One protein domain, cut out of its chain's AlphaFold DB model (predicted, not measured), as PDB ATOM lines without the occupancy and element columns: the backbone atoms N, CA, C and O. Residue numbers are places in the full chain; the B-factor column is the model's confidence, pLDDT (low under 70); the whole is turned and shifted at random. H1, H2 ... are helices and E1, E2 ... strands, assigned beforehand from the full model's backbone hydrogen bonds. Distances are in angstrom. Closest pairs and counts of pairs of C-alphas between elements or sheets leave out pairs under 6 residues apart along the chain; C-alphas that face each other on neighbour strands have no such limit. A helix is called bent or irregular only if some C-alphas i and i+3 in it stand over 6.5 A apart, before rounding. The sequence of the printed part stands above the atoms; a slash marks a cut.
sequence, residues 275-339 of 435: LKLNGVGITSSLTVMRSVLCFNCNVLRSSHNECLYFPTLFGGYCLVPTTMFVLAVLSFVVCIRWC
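What this domain is: This is residues 275 to 339 of the 435 residues of the protein "Hypothetical protein" of Noctiluca scintillans (UniProt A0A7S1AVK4). Two long helices, H1 and H3, meet at about a right angle, H3 crossing H1 near its own beginning and sticking out as a free arm with residues 326 to 339. The short H2 packs on the later part of H1. The printed part has 65 residues, in the order E1, H1, H2, H3, mostly helix; it is loose, with a radius of gyration of the C-alphas of 14.2 A and spans of 43 by 31 by 18 A.

Where its parts are: E1, residues 275 to 277, begins at C-alpha 275 (-30.874, -43.519, 2.806) and pairs with no named strand. H1, residues 280 to 298, is 27.9 A long. H2 is residues 305 to 309. H3, residues 316 to 339, is 36.0 A long and ends at C-alpha 339 (-14.492, -17.164, -15.342); it is irregular, with C-alphas 317 and 320 7.0 A apart.

How they stand to each other: H1, with residues 287 to 294 alone, touches residues 317 to 322 of H3, about perpendicular at 87 degrees; the closest C-alphas, of Ser 291 and Pro 321, are 5.1 A apart. H1 touches H2 with residues 293 to 297 alone, closest at the C-alphas of Cys 297 and Cys 307, 5.3 A. E1 is apart from H2 and H3. O i to N i+4 pairs within hydrogen-bond range are 13 of 15 in H1, 18 of 20 in H3 and 0 of 1 in H2, where 2 of 2 O i to N i+3 pairs are.

The domain as a whole: The C-alphas farthest apart, of Asn 305 and Cys 339, are 44.2 A apart. The printed part has no cut and no long link. Residues 279 to 281 have pLDDT under 70.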
ATOM      1  N   LEU A 275     -30.193 -44.757   2.451       83.94
ATOM      2  CA  LEU A 275     -30.874 -43.519   2.806       83.94
ATOM      3  C   LEU A 275     -32.287 -43.846   3.267       83.94
ATOM      4  O   LEU A 275     -32.987 -44.590   2.589       83.94
ATOM      5  N   LYS A 276     -32.716 -43.280   4.394       82.38
ATOM      6  CA  LYS A 276     -34.088 -43.389   4.895       82.38
ATOM      7  C   LYS A 276     -34.558 -42.022   5.357       82.38
ATOM      8  O   LYS A 276     -34.012 -41.471   6.309       82.38
ATOM      9  N   LEU A 277     -35.553 -41.474   4.672       79.50
ATOM     10  CA  LEU A 277     -36.156 -40.189   4.986       79.50
ATOM     11  C   LEU A 277     -37.584 -40.408   5.479       79.50
ATOM     12  O   LEU A 277     -38.440 -40.903   4.745       79.50
ATOM     13  N   ASN A 278     -37.819 -39.977   6.716       71.12
ATOM     14  CA  ASN A 278     -39.126 -39.904   7.359       71.12
ATOM     15  C   ASN A 278     -39.336 -38.472   7.886       71.12
ATOM     16  O   ASN A 278     -38.363 -37.751   8.146       71.12
ATOM     17  N   GLY A 279     -40.589 -38.050   8.065       69.69
ATOM     18  CA  GLY A 279     -40.911 -36.734   8.628       69.69
ATOM     19  C   GLY A 279     -40.305 -35.577   7.821       69.69
ATOM     20  O   GLY A 279     -40.445 -35.532   6.605       69.69
ATOM     21  N   VAL A 280     -39.596 -34.649   8.474       61.69
ATOM     22  CA  VAL A 280     -39.053 -33.420   7.846       61.69
ATOM     23  C   VAL A 280     -38.156 -33.707   6.631       61.69
ATOM     24  O   VAL A 280     -38.198 -32.957   5.654       61.69
ATOM     25  N   GLY A 281     -37.400 -34.811   6.651       65.19
ATOM     26  CA  GLY A 281     -36.527 -35.212   5.542       65.19
ATOM     27  C   GLY A 281     -37.283 -35.535   4.249       65.19
ATOM     28  O   GLY A 281     -36.738 -35.352   3.161       65.19
ATOM     29  N   ILE A 282     -38.558 -35.938   4.342       74.81
ATOM     30  CA  ILE A 282     -39.373 -36.277   3.170       74.81
ATOM     31  C   ILE A 282     -39.609 -35.051   2.274       74.81
ATOM     32  O   ILE A 282     -39.667 -35.176   1.053       74.81
ATOM     33  N   THR A 283     -39.655 -33.846   2.851       75.25
ATOM     34  CA  THR A 283     -39.911 -32.588   2.130       75.25
ATOM     35  C   THR A 283     -38.866 -32.323   1.041       75.25
ATOM     36  O   THR A 283     -39.200 -31.911  -0.075       75.25
ATOM     37  N   SER A 284     -37.595 -32.617   1.327       74.06
ATOM     38  CA  SER A 284     -36.508 -32.475   0.354       74.06
ATOM     39  C   SER A 284     -36.631 -33.502  -0.774       74.06
ATOM     40  O   SER A 284     -36.544 -33.132  -1.944       74.06
ATOM     41  N   SER A 285     -36.928 -34.770  -0.458       78.81
ATOM     42  CA  SER A 285     -37.163 -35.798  -1.487       78.81
ATOM     43  C   SER A 285     -38.401 -35.517  -2.338       78.81
ATOM     44  O   SER A 285     -38.386 -35.758  -3.543       78.81
ATOM     45  N   LEU A 286     -39.450 -34.936  -1.753       83.94
ATOM     46  CA  LEU A 286     -40.651 -34.543  -2.484       83.94
ATOM     47  C   LEU A 286     -40.360 -33.426  -3.483       83.94
ATOM     48  O   LEU A 286     -40.910 -33.436  -4.578       83.94
ATOM     49  N   THR A 287     -39.458 -32.495  -3.159       82.31
ATOM     50  CA  THR A 287     -39.000 -31.482  -4.124       82.31
ATOM     51  C   THR A 287     -38.313 -32.130  -5.330       82.31
ATOM     52  O   THR A 287     -38.598 -31.758  -6.471       82.31
ATOM     53  N   VAL A 288     -37.463 -33.138  -5.105       83.81
ATOM     54  CA  VAL A 288     -36.818 -33.899  -6.190       83.81
ATOM     55  C   VAL A 288     -37.862 -34.646  -7.022       83.81
ATOM     56  O   VAL A 288     -37.874 -34.515  -8.244       83.81
ATOM     57  N   MET A 289     -38.784 -35.360  -6.375       87.69
ATOM     58  CA  MET A 289     -39.863 -36.087  -7.049       87.69
ATOM     59  C   MET A 289     -40.727 -35.155  -7.908       87.69
ATOM     60  O   MET A 289     -40.943 -35.435  -9.083       87.69
ATOM     61  N   ARG A 290     -41.155 -34.008  -7.361       90.12
ATOM     62  CA  ARG A 290     -41.901 -32.986  -8.112       90.12
ATOM     63  C   ARG A 290     -41.110 -32.499  -9.322       90.12
ATOM     64  O   ARG A 290     -41.680 -32.382 -10.396       90.12
ATOM     65  N   SER A 291     -39.804 -32.270  -9.179       88.62
ATOM     66  CA  SER A 291     -38.942 -31.848 -10.296       88.62
ATOM     67  C   SER A 291     -38.945 -32.870 -11.439       88.62
ATOM     68  O   SER A 291     -39.133 -32.498 -12.597       88.62
ATOM     69  N   VAL A 292     -38.800 -34.158 -11.108       90.31
ATOM     70  CA  VAL A 292     -38.831 -35.258 -12.086       90.31
ATOM     71  C   VAL A 292     -40.197 -35.354 -12.763       90.31
ATOM     72  O   VAL A 292     -40.266 -35.441 -13.987       90.31
ATOM     73  N   LEU A 293     -41.288 -35.284 -11.997       91.56
ATOM     74  CA  LEU A 293     -42.644 -35.349 -12.549       91.56
ATOM     75  C   LEU A 293     -42.955 -34.152 -13.449       91.56
ATOM     76  O   LEU A 293     -43.456 -34.334 -14.553       91.56
ATOM     77  N   CYS A 294     -42.577 -32.940 -13.044       93.25
ATOM     78  CA  CYS A 294     -42.725 -31.744 -13.869       93.25
ATOM     79  C   CYS A 294     -42.002 -31.878 -15.206       93.25
ATOM     80  O   CYS A 294     -42.589 -31.571 -16.246       93.25
ATOM     81  N   PHE A 295     -40.763 -32.375 -15.188       92.31
ATOM     82  CA  PHE A 295     -39.997 -32.631 -16.401       92.31
ATOM     83  C   PHE A 295     -40.664 -33.702 -17.274       92.31
ATOM     84  O   PHE A 295     -40.908 -33.471 -18.457       92.31
ATOM     85  N   ASN A 296     -41.036 -34.844 -16.695       93.19
ATOM     86  CA  ASN A 296     -41.659 -35.937 -17.436       93.19
ATOM     87  C   ASN A 296     -42.990 -35.517 -18.074       93.19
ATOM     88  O   ASN A 296     -43.239 -35.813 -19.241       93.19
ATOM     89  N   CYS A 297     -43.835 -34.797 -17.339       93.44
ATOM     90  CA  CYS A 297     -45.152 -34.390 -17.815       93.44
ATOM     91  C   CYS A 297     -45.087 -33.253 -18.840       93.44
ATOM     92  O   CYS A 297     -45.786 -33.298 -19.848       93.44
ATOM     93  N   ASN A 298     -44.225 -32.253 -18.634       93.56
ATOM     94  CA  ASN A 298     -44.234 -31.046 -19.464       93.56
ATOM     95  C   ASN A 298     -43.171 -31.032 -20.567       93.56
ATOM     96  O   ASN A 298     -43.378 -30.397 -21.601       93.56
ATOM     97  N   VAL A 299     -42.036 -31.707 -20.361       91.81
ATOM     98  CA  VAL A 299     -40.929 -31.754 -21.329       91.81
ATOM     99  C   VAL A 299     -40.968 -33.053 -22.122       91.81
ATOM    100  O   VAL A 299     -40.979 -33.010 -23.350       91.81
ATOM    101  N   LEU A 300     -41.057 -34.204 -21.444       94.38
ATOM    102  CA  LEU A 300     -41.141 -35.511 -22.117       94.38
ATOM    103  C   LEU A 300     -42.558 -35.879 -22.582       94.38
ATOM    104  O   LEU A 300     -42.720 -36.884 -23.268       94.38
ATOM    105  N   ARG A 301     -43.572 -35.071 -22.237       91.62
ATOM    106  CA  ARG A 301     -44.988 -35.285 -22.592       91.62
ATOM    107  C   ARG A 301     -45.497 -36.683 -22.225       91.62
ATOM    108  O   ARG A 301     -46.207 -37.322 -22.997       91.62
ATOM    109  N   SER A 302     -45.119 -37.147 -21.037       90.81
ATOM    110  CA  SER A 302     -45.647 -38.371 -20.443       90.81
ATOM    111  C   SER A 302     -47.179 -38.350 -20.391       90.81
ATOM    112  O   SER A 302     -47.781 -37.331 -20.057       90.81
ATOM    113  N   SER A 303     -47.804 -39.492 -20.679       85.88
ATOM    114  CA  SER A 303     -49.255 -39.699 -20.592       85.88
ATOM    115  C   SER A 303     -49.702 -40.336 -19.271       85.88
ATOM    116  O   SER A 303     -50.852 -40.752 -19.146       85.88
ATOM    117  N   HIS A 304     -48.810 -40.449 -18.283       85.50
ATOM    118  CA  HIS A 304     -49.161 -41.005 -16.977       85.50
ATOM    119  C   HIS A 304     -50.203 -40.141 -16.251       85.50
ATOM    120  O   HIS A 304     -50.134 -38.912 -16.282       85.50
ATOM    121  N   ASN A 305     -51.120 -40.790 -15.526       80.62
ATOM    122  CA  ASN A 305     -52.221 -40.130 -14.809       80.62
ATOM    123  C   ASN A 305     -51.748 -39.062 -13.808       80.62
ATOM    124  O   ASN A 305     -52.446 -38.080 -13.578       80.62
ATOM    125  N   GLU A 306     -50.543 -39.205 -13.253       83.94
ATOM    126  CA  GLU A 306     -49.964 -38.213 -12.339       83.94
ATOM    127  C   GLU A 306     -49.805 -36.832 -12.988       83.94
ATOM    128  O   GLU A 306     -49.848 -35.822 -12.289       83.94
ATOM    129  N   CYS A 307     -49.692 -36.758 -14.319       88.62
ATOM    130  CA  CYS A 307     -49.545 -35.496 -15.041       88.62
ATOM    131  C   CYS A 307     -50.766 -34.578 -14.943       88.62
ATOM    132  O   CYS A 307     -50.620 -33.371 -15.138       88.62
ATOM    133  N   LEU A 308     -51.931 -35.101 -14.538       87.56
ATOM    134  CA  LEU A 308     -53.101 -34.290 -14.184       87.56
ATOM    135  C   LEU A 308     -52.785 -33.270 -13.074       87.56
ATOM    136  O   LEU A 308     -53.323 -32.165 -13.081       87.56
ATOM    137  N   TYR A 309     -51.866 -33.601 -12.161       87.75
ATOM    138  CA  TYR A 309     -51.459 -32.730 -11.051       87.75
ATOM    139  C   TYR A 309     -50.267 -31.816 -11.389       87.75
ATOM    140  O   TYR A 309     -49.931 -30.924 -10.606       87.75
ATOM    141  N   PHE A 310     -49.637 -31.998 -12.556       90.81
ATOM    142  CA  PHE A 310     -48.457 -31.243 -13.005       90.81
ATOM    143  C   PHE A 310     -48.646 -30.657 -14.423       90.81
ATOM    144  O   PHE A 310     -47.819 -30.907 -15.304       90.81
ATOM    145  N   PRO A 311     -49.712 -29.867 -14.670       88.12
ATOM    146  CA  PRO A 311     -50.145 -29.512 -16.025       88.12
ATOM    147  C   PRO A 311     -49.258 -28.482 -16.736       88.12
ATOM    148  O   PRO A 311     -49.316 -28.379 -17.959       88.12
ATOM    149  N   THR A 312     -48.495 -27.668 -15.995       91.38
ATOM    150  CA  THR A 312     -47.630 -26.624 -16.569       91.38
ATOM    151  C   THR A 312     -46.318 -26.493 -15.793       91.38
ATOM    152  O   THR A 312     -46.301 -26.627 -14.570       91.38
ATOM    153  N   LEU A 313     -45.216 -26.154 -16.478       89.38
ATOM    154  CA  LEU A 313     -43.898 -25.940 -15.846       89.38
ATOM    155  C   LEU A 313     -43.890 -24.809 -14.810       89.38
ATOM    156  O   LEU A 313     -43.121 -24.861 -13.854       89.38
ATOM    157  N   PHE A 314     -44.726 -23.791 -14.992       87.56
ATOM    158  CA  PHE A 314     -44.743 -22.586 -14.157       87.56
ATOM    159  C   PHE A 314     -45.977 -22.501 -13.248       87.56
ATOM    160  O   PHE A 314     -46.233 -21.455 -12.658       87.56
ATOM    161  N   GLY A 315     -46.745 -23.585 -13.125       85.00
ATOM    162  CA  GLY A 315     -47.952 -23.642 -12.304       85.00
ATOM    163  C   GLY A 315     -47.878 -24.699 -11.205       85.00
ATOM    164  O   GLY A 315     -47.122 -25.669 -11.292       85.00
ATOM    165  N   GLY A 316     -48.689 -24.508 -10.163       86.88
ATOM    166  CA  GLY A 316     -48.917 -25.494  -9.103       86.88
ATOM    167  C   GLY A 316     -47.628 -26.056  -8.496       86.88
ATOM    168  O   GLY A 316     -46.731 -25.314  -8.091       86.88
ATOM    169  N   TYR A 317     -47.530 -27.388  -8.456       88.31
ATOM    170  CA  TYR A 317     -46.393 -28.099  -7.871       88.31
ATOM    171  C   TYR A 317     -45.073 -27.952  -8.654       88.31
ATOM    172  O   TYR A 317     -44.023 -28.296  -8.107       88.31
ATOM    173  N   CYS A 318     -45.097 -27.412  -9.880       90.94
ATOM    174  CA  CYS A 318     -43.902 -27.210 -10.707       90.94
ATOM    175  C   CYS A 318     -43.214 -25.865 -10.522       90.94
ATOM    176  O   CYS A 318     -42.037 -25.745 -10.860       90.94
ATOM    177  N   LEU A 319     -43.892 -24.870  -9.945       90.38
ATOM    178  CA  LEU A 319     -43.352 -23.516  -9.846       90.38
ATOM    179  C   LEU A 319     -41.994 -23.478  -9.126       90.38
ATOM    180  O   LEU A 319     -41.029 -22.926  -9.653       90.38
ATOM    181  N   VAL A 320     -41.899 -24.090  -7.942       88.12
ATOM    182  CA  VAL A 320     -40.660 -24.091  -7.146       88.12
ATOM    183  C   VAL A 320     -39.532 -24.863  -7.850       88.12
ATOM    184  O   VAL A 320     -38.478 -24.256  -8.061       88.12
ATOM    185  N   PRO A 321     -39.716 -26.132  -8.275       87.75
ATOM    186  CA  PRO A 321     -38.723 -26.855  -9.074       87.75
ATOM    187  C   PRO A 321     -38.199 -26.079 -10.283       87.75
ATOM    188  O   PRO A 321     -36.988 -25.952 -10.467       87.75
ATOM    189  N   THR A 322     -39.101 -25.513 -11.086       89.31
ATOM    190  CA  THR A 322     -38.737 -24.797 -12.311       89.31
ATOM    191  C   THR A 322     -37.980 -23.513 -11.999       89.31
ATOM    192  O   THR A 322     -36.975 -23.223 -12.644       89.31
ATOM    193  N   THR A 323     -38.397 -22.765 -10.973       89.31
ATOM    194  CA  THR A 323     -37.697 -21.539 -10.557       89.31
ATOM    195  C   THR A 323     -36.285 -21.855 -10.070       89.31
ATOM    196  O   THR A 323     -35.334 -21.196 -10.484       89.31
ATOM    197  N   MET A 324     -36.121 -22.903  -9.255       88.62
ATOM    198  CA  MET A 324     -34.804 -23.354  -8.791       88.62
ATOM    199  C   MET A 324     -33.900 -23.761  -9.956       88.62
ATOM    200  O   MET A 324     -32.726 -23.395  -9.980       88.62
ATOM    201  N   PHE A 325     -34.445 -24.464 -10.951       89.00
ATOM    202  CA  PHE A 325     -33.703 -24.842 -12.150       89.00
ATOM    203  C   PHE A 325     -33.264 -23.622 -12.973       89.00
ATOM    204  O   PHE A 325     -32.094 -23.515 -13.338       89.00
ATOM    205  N   VAL A 326     -34.165 -22.663 -13.213       90.31
ATOM    206  CA  VAL A 326     -33.846 -21.422 -13.939       90.31
ATOM    207  C   VAL A 326     -32.763 -20.627 -13.210       90.31
ATOM    208  O   VAL A 326     -31.796 -20.198 -13.839       90.31
ATOM    209  N   LEU A 327     -32.870 -20.472 -11.886       92.62
ATOM    210  CA  LEU A 327     -31.855 -19.791 -11.080       92.62
ATOM    211  C   LEU A 327     -30.500 -20.506 -11.137       92.62
ATOM    212  O   LEU A 327     -29.472 -19.844 -11.275       92.62
ATOM    213  N   ALA A 328     -30.485 -21.842 -11.092       91.19
ATOM    214  CA  ALA A 328     -29.257 -22.621 -11.220       91.19
ATOM    215  C   ALA A 328     -28.587 -22.398 -12.587       91.19
ATOM    216  O   ALA A 328     -27.391 -22.102 -12.633       91.19
ATOM    217  N   VAL A 329     -29.353 -22.443 -13.684       92.00
ATOM    218  CA  VAL A 329     -28.851 -22.175 -15.044       92.00
ATOM    219  C   VAL A 329     -28.315 -20.749 -15.163       92.00
ATOM    220  O   VAL A 329     -27.209 -20.554 -15.665       92.00
ATOM    221  N   LEU A 330     -29.045 -19.749 -14.661       93.38
ATOM    222  CA  LEU A 330     -28.588 -18.358 -14.665       93.38
ATOM    223  C   LEU A 330     -27.297 -18.188 -13.857       93.38
ATOM    224  O   LEU A 330     -26.364 -17.541 -14.335       93.38
ATOM    225  N   SER A 331     -27.201 -18.812 -12.679       92.25
ATOM    226  CA  SER A 331     -25.983 -18.776 -11.862       92.25
ATOM    227  C   SER A 331     -24.792 -19.396 -12.595       92.25
ATOM    228  O   SER A 331     -23.701 -18.832 -12.580       92.25
ATOM    229  N   PHE A 332     -25.011 -20.501 -13.311       92.88
ATOM    230  CA  PHE A 332     -23.981 -21.184 -14.082       92.88
ATOM    231  C   PHE A 332     -23.509 -20.331 -15.264       92.88
ATOM    232  O   PHE A 332     -22.308 -20.189 -15.482       92.88
ATOM    233  N   VAL A 333     -24.433 -19.674 -15.973       92.06
ATOM    234  CA  VAL A 333     -24.111 -18.724 -17.052       92.06
ATOM    235  C   VAL A 333     -23.304 -17.533 -16.525       92.06
ATOM    236  O   VAL A 333     -22.327 -17.131 -17.160       92.06
ATOM    237  N   VAL A 334     -23.664 -16.985 -15.359       91.88
ATOM    238  CA  VAL A 334     -22.902 -15.908 -14.704       91.88
ATOM    239  C   VAL A 334     -21.511 -16.396 -14.294       91.88
ATOM    240  O   VAL A 334     -20.533 -15.701 -14.561       91.88
ATOM    241  N   CYS A 335     -21.393 -17.599 -13.723       90.94
ATOM    242  CA  CYS A 335     -20.107 -18.189 -13.346       90.94
ATOM    243  C   CYS A 335     -19.196 -18.401 -14.561       90.94
ATOM    244  O   CYS A 335     -18.019 -18.049 -14.501       90.94
ATOM    245  N   ILE A 336     -19.733 -18.908 -15.677       89.19
ATOM    246  CA  ILE A 336     -18.983 -19.058 -16.932       89.19
ATOM    247  C   ILE A 336     -18.522 -17.693 -17.440       89.19
ATOM    248  O   ILE A 336     -17.344 -17.524 -17.745       89.19
ATOM    249  N   ARG A 337     -19.419 -16.697 -17.499       86.44
ATOM    250  CA  ARG A 337     -19.052 -15.342 -17.937       86.44
ATOM    251  C   ARG A 337     -17.976 -14.726 -17.054       86.44
ATOM    252  O   ARG A 337     -17.027 -14.159 -17.583       86.44
ATOM    253  N   TRP A 338     -18.083 -14.863 -15.735       85.38
ATOM    254  CA  TRP A 338     -17.078 -14.344 -14.813       85.38
ATOM    255  C   TRP A 338     -15.738 -15.077 -14.971       85.38
ATOM    256  O   TRP A 338     -14.702 -14.424 -15.083       85.38
ATOM    257  N   CYS A 339     -15.724 -16.408 -15.086       82.06
ATOM    258  CA  CYS A 339     -14.492 -17.164 -15.342       82.06
ATOM    259  C   CYS A 339     -13.830 -16.748 -16.667       82.06
ATOM    260  O   CYS A 339     -12.626 -16.485 -16.698       82.06
TER     261      CYS A 339